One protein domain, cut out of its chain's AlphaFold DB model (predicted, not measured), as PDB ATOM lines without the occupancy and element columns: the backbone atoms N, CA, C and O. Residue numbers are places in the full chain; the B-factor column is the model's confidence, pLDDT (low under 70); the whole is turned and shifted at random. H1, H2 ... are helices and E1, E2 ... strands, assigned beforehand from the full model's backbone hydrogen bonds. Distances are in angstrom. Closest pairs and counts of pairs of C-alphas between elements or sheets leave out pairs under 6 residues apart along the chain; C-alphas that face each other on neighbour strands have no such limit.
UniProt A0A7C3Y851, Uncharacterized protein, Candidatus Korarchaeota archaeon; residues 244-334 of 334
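Overview. This is residues 244 to 334 of the 334 residues of an uncharacterized protein of Candidatus Korarchaeota archaeon (UniProt A0A7C3Y851). One long strand, E5, is the spine of an elongated, strongly twisted sheet: E4 pairs along one side of it, while E3 and E2 pair one after the other along its other side, and E1 extends the sheet beyond E2. The short helix H1 packs over the part of the sheet near E3 and E4, and H2 sits at the sheet's level by E5 and the beginning of E4. The printed part has 91 residues, with two named helices and five named strands in the order H1 E1 E2 E3 H2 E4 E5, and the class is mixed, helices and strands. The sheet is branched, with antiparallel neighbour pairs E1 and E2, E2 and E5, E3 and E5, and E4 and E5. The whole is compact, with a radius of gyration of the C-alphas of 13.7 A, and spans 42 by 26 by 19 A.

Along the chain. E5 is residues 322 to 333, 33.3 A long, from C-alpha 322 at (57.815, -35.608, -9.828) to C-alpha 333 at (26.385, -36.686, -20.913). E4 is residues 310 to 317, 20.5 A, and bends by 51 degrees at residue 314. E3, residues 281 to 288, 18.9 A, bends by 57 degrees at residue 285. E2 is residues 268 to 275, 22.3 A, and E1 residues 258 to 265, 20.8 A. H2 is residues 299 to 307, 12.4 A. H1, residues 244 to 249, 8.6 A, begins at C-alpha 244 at (50.250, -47.458, -14.674).

Arrangement. The pairing of E5 is staggered: E3 lies beside its residues 322 to 327 and E2 beside 329 to 333, both on one side, with E4 on the other side beside 322 to 330. E4 and E5 form a hairpin at 157 degrees, with N 313 and O 326 at 2.8 A. N 283 and O 325 of E3 and E5 are 2.8 A apart, and N 273 and O 331 of E2 and E5 are 2.9 A apart. E1 and E2 are a hairpin at 156 degrees, with N 261 and O 272 at 2.8 A. E1, E3 and E4 are edge strands; E2 and E3 are apart. H2 is on the sheet at the sheet's level, at a height of 3.1 A; its closest C-alphas to E5 are Trp 306 and Val 330, 6.0 A. H1 is on the sheet at a height of 8.4 A, only just over E5 with 3 of its C-alphas, and runs across the strands at 84 degrees to E5 on the local plane. Its closest C-alphas to E4 are Phe 247 and Met 315, 7.3 A. H1 and H2 are apart, and in both every O i to N i+4 pair is within hydrogen-bond range.

Size, cuts and confidence. The two C-alphas farthest apart, of Gly 267 and Ile 319, are 43.1 A apart. The printed part has no cut and no long link. Mean pLDDT of the printed part is 90.2; residue 334, the chain's last, is under 70.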
ATOM      1  N   LYS A 244      51.634 -46.999 -14.851       78.25
ATOM      2  CA  LYS A 244      50.250 -47.458 -14.674       78.25
ATOM      3  C   LYS A 244      50.042 -48.120 -13.318       78.25
ATOM      4  O   LYS A 244      49.135 -47.711 -12.600       78.25
ATOM      5  N   ASP A 245      50.884 -49.080 -12.959       79.00
ATOM      6  CA  ASP A 245      50.720 -49.844 -11.721       79.00
ATOM      7  C   ASP A 245      50.945 -48.959 -10.501       79.00
ATOM      8  O   ASP A 245      50.138 -48.974  -9.567       79.00
ATOM      9  N   TYR A 246      51.966 -48.094 -10.564       84.38
ATOM     10  CA  TYR A 246      52.209 -47.099  -9.527       84.38
ATOM     11  C   TYR A 246      50.985 -46.195  -9.331       84.38
ATOM     12  O   TYR A 246      50.478 -46.068  -8.220       84.38
ATOM     13  N   PHE A 247      50.463 -45.561 -10.385       89.25
ATOM     14  CA  PHE A 247      49.341 -44.640 -10.204       89.25
ATOM     15  C   PHE A 247      48.052 -45.357  -9.806       89.25
ATOM     16  O   PHE A 247      47.340 -44.841  -8.946       89.25
ATOM     17  N   MET A 248      47.777 -46.550 -10.342       89.00
ATOM     18  CA  MET A 248      46.617 -47.351  -9.941       89.00
ATOM     19  C   MET A 248      46.649 -47.695  -8.446       89.00
ATOM     20  O   MET A 248      45.622 -47.562  -7.778       89.00
ATOM     21  N   SER A 249      47.813 -48.054  -7.890       88.19
ATOM     22  CA  SER A 249      47.947 -48.358  -6.457       88.19
ATOM     23  C   SER A 249      47.830 -47.119  -5.554       88.19
ATOM     24  O   SER A 249      47.556 -47.254  -4.362       88.19
ATOM     25  N   HIS A 250      47.987 -45.911  -6.107       91.12
ATOM     26  CA  HIS A 250      47.945 -44.633  -5.381       91.12
ATOM     27  C   HIS A 250      46.638 -43.843  -5.581       91.12
ATOM     28  O   HIS A 250      46.532 -42.693  -5.153       91.12
ATOM     29  N   LEU A 251      45.607 -44.444  -6.188       91.12
ATOM     30  CA  LEU A 251      44.286 -43.815  -6.352       91.12
ATOM     31  C   LEU A 251      43.494 -43.669  -5.041       91.12
ATOM     32  O   LEU A 251      42.513 -42.918  -4.986       91.12
ATOM     33  N   GLY A 252      43.885 -44.392  -3.987       89.00
ATOM     34  CA  GLY A 252      43.196 -44.382  -2.697       89.00
ATOM     35  C   GLY A 252      41.706 -44.702  -2.846       89.00
ATOM     36  O   GLY A 252      41.324 -45.703  -3.447       89.00
ATOM     37  N   ASN A 253      40.839 -43.819  -2.346       89.75
ATOM     38  CA  ASN A 253      39.385 -44.023  -2.362       89.75
ATOM     39  C   ASN A 253      38.744 -44.028  -3.758       89.75
ATOM     40  O   ASN A 253      37.574 -44.413  -3.868       89.75
ATOM     41  N   LEU A 254      39.462 -43.587  -4.794       91.44
ATOM     42  CA  LEU A 254      38.997 -43.606  -6.183       91.44
ATOM     43  C   LEU A 254      39.271 -44.949  -6.873       91.44
ATOM     44  O   LEU A 254      38.673 -45.218  -7.911       91.44
ATOM     45  N   ALA A 255      40.138 -45.789  -6.299       89.44
ATOM     46  CA  ALA A 255      40.534 -47.054  -6.899       89.44
ATOM     47  C   ALA A 255      39.315 -47.929  -7.228       89.44
ATOM     48  O   ALA A 255      38.396 -48.078  -6.417       89.44
ATOM     49  N   ASN A 256      39.328 -48.518  -8.425       88.75
ATOM     50  CA  ASN A 256      38.306 -49.432  -8.937       88.75
ATOM     51  C   ASN A 256      36.875 -48.859  -9.034       88.75
ATOM     52  O   ASN A 256      35.907 -49.622  -9.043       88.75
ATOM     53  N   LYS A 257      36.707 -47.533  -9.129       93.81
ATOM     54  CA  LYS A 257      35.386 -46.882  -9.185       93.81
ATOM     55  C   LYS A 257      35.163 -46.087 -10.464       93.81
ATOM     56  O   LYS A 257      36.087 -45.533 -11.046       93.81
ATOM     57  N   VAL A 258      33.891 -45.947 -10.832       94.69
ATOM     58  CA  VAL A 258      33.424 -44.885 -11.729       94.69
ATOM     59  C   VAL A 258      32.798 -43.798 -10.865       94.69
ATOM     60  O   VAL A 258      31.891 -44.081 -10.081       94.69
ATOM     61  N   VAL A 259      33.285 -42.564 -10.980       94.38
ATOM     62  CA  VAL A 259      32.797 -41.428 -10.188       94.38
ATOM     63  C   VAL A 259      32.011 -40.480 -11.080       94.38
ATOM     64  O   VAL A 259      32.502 -40.045 -12.117       94.38
ATOM     65  N   ASN A 260      30.791 -40.150 -10.657       93.38
ATOM     66  CA  ASN A 260      29.892 -39.258 -11.380       93.38
ATOM     67  C   ASN A 260      29.899 -37.865 -10.748       93.38
ATOM     68  O   ASN A 260      29.538 -37.707  -9.582       93.38
ATOM     69  N   TYR A 261      30.246 -36.851 -11.532       89.50
ATOM     70  CA  TYR A 261      30.175 -35.448 -11.149       89.50
ATOM     71  C   TYR A 261      29.017 -34.776 -11.882       89.50
ATOM     72  O   TYR A 261      28.951 -34.819 -13.108       89.50
ATOM     73  N   ARG A 262      28.122 -34.116 -11.143       90.19
ATOM     74  CA  ARG A 262      27.111 -33.224 -11.726       90.19
ATOM     75  C   ARG A 262      27.645 -31.796 -11.768       90.19
ATOM     76  O   ARG A 262      28.217 -31.312 -10.782       90.19
ATOM     77  N   ARG A 263      27.512 -31.136 -12.916       87.75
ATOM     78  CA  ARG A 263      27.994 -29.769 -13.158       87.75
ATOM     79  C   ARG A 263      26.993 -28.998 -14.001       87.75
ATOM     80  O   ARG A 263      26.328 -29.578 -14.845       87.75
ATOM     81  N   VAL A 264      26.926 -27.686 -13.796       86.69
ATOM     82  CA  VAL A 264      26.171 -26.786 -14.672       86.69
ATOM     83  C   VAL A 264      27.159 -26.121 -15.624       86.69
ATOM     84  O   VAL A 264      28.035 -25.384 -15.179       86.69
ATOM     85  N   ILE A 265      27.046 -26.403 -16.923       84.19
ATOM     86  CA  ILE A 265      27.917 -25.857 -17.974       84.19
ATOM     87  C   ILE A 265      27.031 -25.129 -18.980       84.19
ATOM     88  O   ILE A 265      26.149 -25.734 -19.587       84.19
ATOM     89  N   GLY A 266      27.230 -23.817 -19.142       80.56
ATOM     90  CA  GLY A 266      26.412 -23.005 -20.054       80.56
ATOM     91  C   GLY A 266      24.908 -23.056 -19.741       80.56
ATOM     92  O   GLY A 266      24.094 -23.050 -20.657       80.56
ATOM     93  N   GLY A 267      24.542 -23.180 -18.459       84.56
ATOM     94  CA  GLY A 267      23.148 -23.259 -18.004       84.56
ATOM     95  C   GLY A 267      22.487 -24.640 -18.115       84.56
ATOM     96  O   GLY A 267      21.335 -24.775 -17.716       84.56
ATOM     97  N   LYS A 268      23.191 -25.668 -18.610       86.62
ATOM     98  CA  LYS A 268      22.691 -27.052 -18.669       86.62
ATOM     99  C   LYS A 268      23.345 -27.925 -17.608       86.62
ATOM    100  O   LYS A 268      24.547 -27.810 -17.373       86.62
ATOM    101  N   GLU A 269      22.561 -28.801 -16.984       89.88
ATOM    102  CA  GLU A 269      23.087 -29.823 -16.081       89.88
ATOM    103  C   GLU A 269      23.719 -30.955 -16.898       89.88
ATOM    104  O   GLU A 269      23.094 -31.540 -17.777       89.88
ATOM    105  N   VAL A 270      24.977 -31.249 -16.599       90.25
ATOM    106  CA  VAL A 270      25.794 -32.256 -17.262       90.25
ATOM    107  C   VAL A 270      26.279 -33.246 -16.213       90.25
ATOM    108  O   VAL A 270      26.715 -32.859 -15.124       90.25
ATOM    109  N   THR A 271      26.240 -34.531 -16.553       93.12
ATOM    110  CA  THR A 271      26.872 -35.601 -15.782       93.12
ATOM    111  C   THR A 271      28.177 -36.024 -16.451       93.12
ATOM    112  O   THR A 271      28.198 -36.417 -17.618       93.12
ATOM    113  N   VAL A 272      29.268 -35.961 -15.690       93.44
ATOM    114  CA  VAL A 272      30.609 -36.398 -16.089       93.44
ATOM    115  C   VAL A 272      30.964 -37.653 -15.299       93.44
ATOM    116  O   VAL A 272      31.096 -37.593 -14.079       93.44
ATOM    117  N   SER A 273      31.119 -38.785 -15.976       95.56
ATOM    118  CA  SER A 273      31.517 -40.062 -15.375       95.56
ATOM    119  C   SER A 273      32.994 -40.319 -15.650       95.56
ATOM    120  O   SER A 273      33.349 -40.581 -16.797       95.56
ATOM    121  N   VAL A 274      33.850 -40.255 -14.629       95.56
ATOM    122  CA  VAL A 274      35.287 -40.566 -14.737       95.56
ATOM    123  C   VAL A 274      35.523 -42.012 -14.307       95.56
ATOM    124  O   VAL A 274      35.118 -42.396 -13.207       95.56
ATOM    125  N   ASP A 275      36.163 -42.813 -15.157       96.00
ATOM    126  CA  ASP A 275      36.467 -44.219 -14.887       96.00
ATOM    127  C   ASP A 275      37.876 -44.392 -14.299       96.00
ATOM    128  O   ASP A 275      38.872 -44.373 -15.014       96.00
ATOM    129  N   TYR A 276      37.972 -44.590 -12.985       94.62
ATOM    130  CA  TYR A 276      39.238 -44.810 -12.277       94.62
ATOM    131  C   TYR A 276      39.671 -46.285 -12.236       94.62
ATOM    132  O   TYR A 276      40.575 -46.644 -11.484       94.62
ATOM    133  N   ARG A 277      39.033 -47.167 -13.015       92.50
ATOM    134  CA  ARG A 277      39.457 -48.573 -13.157       92.50
ATOM    135  C   ARG A 277      40.583 -48.745 -14.175       92.50
ATOM    136  O   ARG A 277      41.227 -49.787 -14.188       92.50
ATOM    137  N   VAL A 278      40.797 -47.756 -15.044       90.25
ATOM    138  CA  VAL A 278      41.741 -47.837 -16.163       90.25
ATOM    139  C   VAL A 278      42.492 -46.517 -16.307       90.25
ATOM    140  O   VAL A 278      41.881 -45.452 -16.335       90.25
ATOM    141  N   ILE A 279      43.814 -46.586 -16.469       90.50
ATOM    142  CA  ILE A 279      44.647 -45.449 -16.882       90.50
ATOM    143  C   ILE A 279      44.868 -45.522 -18.394       90.50
ATOM    144  O   ILE A 279      45.427 -46.496 -18.903       90.50
ATOM    145  N   MET A 280      44.465 -44.472 -19.112       89.06
ATOM    146  CA  MET A 280      44.680 -44.342 -20.561       89.06
ATOM    147  C   MET A 280      46.139 -44.025 -20.895       89.06
ATOM    148  O   MET A 280      46.656 -44.446 -21.924       89.06
ATOM    149  N   GLY A 281      46.810 -43.291 -20.011       86.31
ATOM    150  CA  GLY A 281      48.213 -42.927 -20.137       86.31
ATOM    151  C   GLY A 281      48.644 -42.016 -18.996       86.31
ATOM    152  O   GLY A 281      47.819 -41.565 -18.199       86.31
ATOM    153  N   ALA A 282      49.933 -41.706 -18.941       88.50
ATOM    154  CA  ALA A 282      50.465 -40.689 -18.050       88.50
ATOM    155  C   ALA A 282      51.526 -39.860 -18.775       88.50
ATOM    156  O   ALA A 282      52.225 -40.354 -19.655       88.50
ATOM    157  N   LYS A 283      51.642 -38.586 -18.404       86.69
ATOM    158  CA  LYS A 283      52.662 -37.674 -18.919       86.69
ATOM    159  C   LYS A 283      53.379 -37.000 -17.760       86.69
ATOM    160  O   LYS A 283      52.746 -36.289 -16.974       86.69
ATOM    161  N   LYS A 284      54.699 -37.189 -17.676       86.62
ATOM    162  CA  LYS A 284      55.552 -36.488 -16.708       86.62
ATOM    163  C   LYS A 284      55.459 -34.980 -16.937       86.62
ATOM    164  O   LYS A 284      55.503 -34.509 -18.076       86.62
ATOM    165  N   THR A 285      55.298 -34.218 -15.864       89.62
ATOM    166  CA  THR A 285      55.293 -32.753 -15.924       89.62
ATOM    167  C   THR A 285      56.679 -32.188 -15.613       89.62
ATOM    168  O   THR A 285      57.559 -32.894 -15.133       89.62
ATOM    169  N   LYS A 286      56.865 -30.884 -15.842       91.00
ATOM    170  CA  LYS A 286      58.069 -30.152 -15.408       91.00
ATOM    171  C   LYS A 286      58.116 -29.867 -13.899       91.00
ATOM    172  O   LYS A 286      59.071 -29.262 -13.425       91.00
ATOM    173  N   TYR A 287      57.056 -30.203 -13.169       93.81
ATOM    174  CA  TYR A 287      56.913 -29.889 -11.756       93.81
ATOM    175  C   TYR A 287      57.397 -31.076 -10.924       93.81
ATOM    176  O   TYR A 287      56.823 -32.162 -10.992       93.81
ATOM    177  N   CYS A 288      58.453 -30.863 -10.146       88.75
ATOM    178  CA  CYS A 288      59.021 -31.858  -9.238       88.75
ATOM    179  C   CYS A 288      59.158 -31.277  -7.831       88.75
ATOM    180  O   CYS A 288      59.211 -30.051  -7.681       88.75
ATOM    181  N   ARG A 289      59.236 -32.169  -6.840       89.69
ATOM    182  CA  ARG A 289      59.005 -31.996  -5.401       89.69
ATOM    183  C   ARG A 289      57.531 -31.905  -5.031       89.69
ATOM    184  O   ARG A 289      56.729 -31.242  -5.697       89.69
ATOM    185  N   LEU A 290      57.180 -32.528  -3.907       91.25
ATOM    186  CA  LEU A 290      55.810 -32.583  -3.387       91.25
ATOM    187  C   LEU A 290      55.172 -31.193  -3.215       91.25
ATOM    188  O   LEU A 290      53.975 -31.025  -3.422       91.25
ATOM    189  N   ASN A 291      55.971 -30.183  -2.869       93.81
ATOM    190  CA  ASN A 291      55.510 -28.813  -2.635       93.81
ATOM    191  C   ASN A 291      55.316 -27.975  -3.913       93.81
ATOM    192  O   ASN A 291      54.766 -26.879  -3.841       93.81
ATOM    193  N   ASN A 292      55.738 -28.468  -5.076       94.69
ATOM    194  CA  ASN A 292      55.655 -27.757  -6.346       94.69
ATOM    195  C   ASN A 292      54.553 -28.369  -7.215       94.69
ATOM    196  O   ASN A 292      54.818 -29.049  -8.198       94.69
ATOM    197  N   ILE A 293      53.299 -28.197  -6.807       94.38
ATOM    198  CA  ILE A 293      52.155 -28.833  -7.469       94.38
ATOM    199  C   ILE A 293      51.876 -28.130  -8.811       94.38
ATOM    200  O   ILE A 293      51.798 -26.899  -8.834       94.38
ATOM    201  N   PRO A 294      51.655 -28.862  -9.924       95.12
ATOM    202  CA  PRO A 294      51.204 -28.263 -11.173       95.12
ATOM    203  C   PRO A 294      49.937 -27.421 -10.963       95.12
ATOM    204  O   PRO A 294      49.059 -27.835 -10.193       95.12
ATOM    205  N   PRO A 295      49.784 -26.281 -11.660       93.31
ATOM    206  CA  PRO A 295      48.596 -25.447 -11.536       93.31
ATOM    207  C   PRO A 295      47.327 -26.241 -11.894       93.31
ATOM    208  O   PRO A 295      47.385 -27.168 -12.709       93.31
ATOM    209  N   PRO A 296      46.180 -25.934 -11.263       91.75
ATOM    210  CA  PRO A 296      44.919 -26.567 -11.624       91.75
ATOM    211  C   PRO A 296      44.529 -26.194 -13.058       91.75
ATOM    212  O   PRO A 296      44.806 -25.085 -13.512       91.75
ATOM    213  N   PHE A 297      43.858 -27.108 -13.755       90.44
ATOM    214  CA  PHE A 297      43.229 -26.789 -15.034       90.44
ATOM    215  C   PHE A 297      42.095 -25.791 -14.802       90.44
ATOM    216  O   PHE A 297      41.273 -26.007 -13.908       90.44
ATOM    217  N   ASP A 298      42.037 -24.732 -15.606       91.06
ATOM    218  CA  ASP A 298      40.864 -23.862 -15.653       91.06
ATOM    219  C   ASP A 298      39.623 -24.622 -16.153       91.06
ATOM    220  O   ASP A 298      39.704 -25.729 -16.697       91.06
ATOM    221  N   THR A 299      38.454 -24.031 -15.918       88.06
ATOM    222  CA  THR A 299      37.157 -24.648 -16.211       88.06
ATOM    223  C   THR A 299      37.005 -25.010 -17.687       88.06
ATOM    224  O   THR A 299      36.518 -26.097 -17.996       88.06
ATOM    225  N   ASP A 300      37.453 -24.150 -18.601       90.25
ATOM    226  CA  ASP A 300      37.304 -24.369 -20.042       90.25
ATOM    227  C   ASP A 300      38.175 -25.536 -20.515       90.25
ATOM    228  O   ASP A 300      37.716 -26.402 -21.266       90.25
ATOM    229  N   ASN A 301      39.400 -25.632 -19.995       92.31
ATOM    230  CA  ASN A 301      40.287 -26.759 -20.231       92.31
ATOM    231  C   ASN A 301      39.723 -28.063 -19.662       92.31
ATOM    232  O   ASN A 301      39.778 -29.085 -20.342       92.31
ATOM    233  N   GLN A 302      39.138 -28.054 -18.460       90.69
ATOM    234  CA  GLN A 302      38.488 -29.250 -17.903       90.69
ATOM    235  C   GLN A 302      37.318 -29.720 -18.778       90.69
ATOM    236  O   GLN A 302      37.225 -30.901 -19.105       90.69
ATOM    237  N   ILE A 303      36.462 -28.794 -19.221       90.31
ATOM    238  CA  ILE A 303      35.329 -29.107 -20.104       90.31
ATOM    239  C   ILE A 303      35.819 -29.652 -21.448       90.31
ATOM    240  O   ILE A 303      35.256 -30.621 -21.960       90.31
ATOM    241  N   SER A 304      36.870 -29.054 -22.014       92.50
ATOM    242  CA  SER A 304      37.489 -29.508 -23.262       92.50
ATOM    243  C   SER A 304      37.996 -30.952 -23.151       92.50
ATOM    244  O   SER A 304      37.683 -31.778 -24.008       92.50
ATOM    245  N   GLN A 305      38.679 -31.296 -22.052       93.88
ATOM    246  CA  GLN A 305      39.134 -32.667 -21.783       93.88
ATOM    247  C   GLN A 305      37.958 -33.650 -21.704       93.88
ATOM    248  O   GLN A 305      37.976 -34.689 -22.366       93.88
ATOM    249  N   TRP A 306      36.899 -33.307 -20.964       93.50
ATOM    250  CA  TRP A 306      35.743 -34.196 -20.813       93.50
ATOM    251  C   TRP A 306      35.008 -34.432 -22.130       93.50
ATOM    252  O   TRP A 306      34.600 -35.557 -22.409       93.50
ATOM    253  N   ARG A 307      34.876 -33.395 -22.967       90.94
ATOM    254  CA  ARG A 307      34.326 -33.525 -24.326       90.94
ATOM    255  C   ARG A 307      35.210 -34.386 -25.227       90.94
ATOM    256  O   ARG A 307      34.687 -35.076 -26.094       90.94
ATOM    257  N   ALA A 308      36.520 -34.376 -24.997       93.62
ATOM    258  CA  ALA A 308      37.480 -35.254 -25.658       93.62
ATOM    259  C   ALA A 308      37.526 -36.679 -25.064       93.62
ATOM    260  O   ALA A 308      38.302 -37.508 -25.536       93.62
ATOM    261  N   GLY A 309      36.701 -36.986 -24.055       94.56
ATOM    262  CA  GLY A 309      36.558 -38.332 -23.497       94.56
ATOM    263  C   GLY A 309      37.598 -38.706 -22.442       94.56
ATOM    264  O   GLY A 309      37.756 -39.893 -22.152       94.56
ATOM    265  N   PHE A 310      38.297 -37.734 -21.846       95.75
ATOM    266  CA  PHE A 310      39.244 -38.006 -20.764       95.75
ATOM    267  C   PHE A 310      39.227 -36.947 -19.651       95.75
ATOM    268  O   PHE A 310      38.702 -35.848 -19.804       95.75
ATOM    269  N   SER A 311      39.814 -37.279 -18.503       94.19
ATOM    270  CA  SER A 311      40.116 -36.348 -17.411       94.19
ATOM    271  C   SER A 311      41.580 -36.505 -17.034       94.19
ATOM    272  O   SER A 311      42.018 -37.614 -16.728       94.19
ATOM    273  N   ALA A 312      42.339 -35.411 -17.066       94.75
ATOM    274  CA  ALA A 312      43.716 -35.405 -16.597       94.75
ATOM    275  C   ALA A 312      43.762 -35.085 -15.098       94.75
ATOM    276  O   ALA A 312      43.382 -33.996 -14.663       94.75
ATOM    277  N   ASN A 313      44.293 -36.009 -14.306       93.25
ATOM    278  CA  ASN A 313      44.484 -35.823 -12.876       93.25
ATOM    279  C   ASN A 313      45.963 -35.585 -12.569       93.25
ATOM    280  O   ASN A 313      46.845 -36.247 -13.111       93.25
ATOM    281  N   ARG A 314      46.233 -34.640 -11.666       93.88
ATOM    282  CA  ARG A 314      47.581 -34.389 -11.143       93.88
ATOM    283  C   ARG A 314      47.874 -35.436 -10.073       93.88
ATOM    284  O   ARG A 314      47.225 -35.421  -9.030       93.88
ATOM    285  N   MET A 315      48.821 -36.328 -10.330       93.44
ATOM    286  CA  MET A 315      49.245 -37.356  -9.376       93.44
ATOM    287  C   MET A 315      50.746 -37.248  -9.130       93.44
ATOM    288  O   MET A 315      51.511 -36.939 -10.043       93.44
ATOM    289  N   TYR A 316      51.156 -37.470  -7.887       91.94
ATOM    290  CA  TYR A 316      52.549 -37.371  -7.473       91.94
ATOM    291  C   TYR A 316      53.224 -38.742  -7.487       91.94
ATOM    292  O   TYR A 316      52.708 -39.692  -6.891       91.94
ATOM    293  N   ASN A 317      54.375 -38.841  -8.148       86.88
ATOM    294  CA  ASN A 317      55.228 -40.017  -8.093       86.88
ATOM    295  C   ASN A 317      56.372 -39.782  -7.099       86.88
ATOM    296  O   ASN A 317      57.273 -38.984  -7.340       86.88
ATOM    297  N   SER A 318      56.310 -40.478  -5.964       84.94
ATOM    298  CA  SER A 318      57.278 -40.371  -4.872       84.94
ATOM    299  C   SER A 318      58.620 -41.034  -5.187       84.94
ATOM    300  O   SER A 318      59.619 -40.678  -4.571       84.94
ATOM    301  N   ILE A 319      58.665 -41.941  -6.167       77.31
ATOM    302  CA  ILE A 319      59.879 -42.678  -6.544       77.31
ATOM    303  C   ILE A 319      60.850 -41.769  -7.293       77.31
ATOM    304  O   ILE A 319      62.056 -41.829  -7.070       77.31
ATOM    305  N   ASN A 320      60.325 -40.890  -8.149       78.06
ATOM    306  CA  ASN A 320      61.134 -39.943  -8.913       78.06
ATOM    307  C   ASN A 320      60.887 -38.475  -8.547       78.06
ATOM    308  O   ASN A 320      61.347 -37.585  -9.261       78.06
ATOM    309  N   ASP A 321      60.191 -38.235  -7.430       85.25
ATOM    310  CA  ASP A 321      59.932 -36.911  -6.854       85.25
ATOM    311  C   ASP A 321      59.246 -35.942  -7.842       85.25
ATOM    312  O   ASP A 321      59.454 -34.734  -7.783       85.25
ATOM    313  N   CYS A 322      58.422 -36.435  -8.778       89.00
ATOM    314  CA  CYS A 322      57.815 -35.608  -9.828       89.00
ATOM    315  C   CYS A 322      56.298 -35.781  -9.971       89.00
ATOM    316  O   CYS A 322      55.711 -36.827  -9.692       89.00
ATOM    317  N   TRP A 323      55.646 -34.725 -10.461       92.75
ATOM    318  CA  TRP A 323      54.219 -34.716 -10.762       92.75
ATOM    319  C   TRP A 323      53.934 -35.187 -12.187       92.75
ATOM    320  O   TRP A 323      54.641 -34.831 -13.134       92.75
ATOM    321  N   TYR A 324      52.841 -35.926 -12.340       92.12
ATOM    322  CA  TYR A 324      52.345 -36.461 -13.603       92.12
ATOM    323  C   TYR A 324      50.915 -35.992 -13.864       92.12
ATOM    324  O   TYR A 324      50.123 -35.796 -12.940       92.12
ATOM    325  N   LEU A 325      50.585 -35.848 -15.146       93.75
ATOM    326  CA  LEU A 325      49.208 -35.822 -15.620       93.75
ATOM    327  C   LEU A 325      48.814 -37.245 -15.994       93.75
ATOM    328  O   LEU A 325      49.343 -37.795 -16.957       93.75
ATOM    329  N   VAL A 326      47.918 -37.839 -15.216       93.50
ATOM    330  CA  VAL A 326      47.411 -39.199 -15.415       93.50
ATOM    331  C   VAL A 326      46.021 -39.107 -16.022       93.50
ATOM    332  O   VAL A 326      45.156 -38.411 -15.491       93.50
ATOM    333  N   TYR A 327      45.822 -39.767 -17.156       94.56
ATOM    334  CA  TYR A 327      44.621 -39.632 -17.970       94.56
ATOM    335  C   TYR A 327      43.659 -40.789 -17.708       94.56
ATOM    336  O   TYR A 327      44.024 -41.956 -17.872       94.56
ATOM    337  N   PHE A 328      42.424 -40.452 -17.344       95.50
ATOM    338  CA  PHE A 328      41.340 -41.398 -17.086       95.50
ATOM    339  C   PHE A 328      40.235 -41.255 -18.135       95.50
ATOM    340  O   PHE A 328      39.949 -40.121 -18.529       95.50
ATOM    341  N   PRO A 329      39.581 -42.351 -18.564       96.44
ATOM    342  CA  PRO A 329      38.447 -42.288 -19.476       96.44
ATOM    343  C   PRO A 329      37.280 -41.520 -18.866       96.44
ATOM    344  O   PRO A 329      36.992 -41.640 -17.671       96.44
ATOM    345  N   VAL A 330      36.575 -40.762 -19.701       95.81
ATOM    346  CA  VAL A 330      35.396 -39.994 -19.303       95.81
ATOM    347  C   VAL A 330      34.231 -40.239 -20.245       95.81
ATOM    348  O   VAL A 330      34.376 -40.203 -21.463       95.81
ATOM    349  N   SER A 331      33.042 -40.408 -19.667       92.62
ATOM    350  CA  SER A 331      31.773 -40.253 -20.375       92.62
ATOM    351  C   SER A 331      31.143 -38.913 -19.998       92.62
ATOM    352  O   SER A 331      30.899 -38.641 -18.822       92.62
ATOM    353  N   TYR A 332      30.887 -38.075 -20.999       87.56
ATOM    354  CA  TYR A 332      30.249 -36.769 -20.852       87.56
ATOM    355  C   TYR A 332      28.819 -36.846 -21.400       87.56
ATOM    356  O   TYR A 332      28.629 -37.101 -22.591       87.56
ATOM    357  N   LYS A 333      27.810 -36.653 -20.540       83.94
ATOM    358  CA  LYS A 333      26.385 -36.686 -20.913       83.94
ATOM    359  C   LYS A 333      25.682 -35.421 -20.431       83.94
ATOM    360  O   LYS A 333      25.668 -35.158 -19.229       83.94
ATOM    361  N   GLY A 334      25.081 -34.666 -21.345       69.38
ATOM    362  CA  GLY A 334      24.338 -33.438 -21.056       69.38
ATOM    363  C   GLY A 334      23.580 -32.911 -22.258       69.38
ATOM    364  O   GLY A 334      23.708 -33.531 -23.339       69.38
TER     365      GLY A 334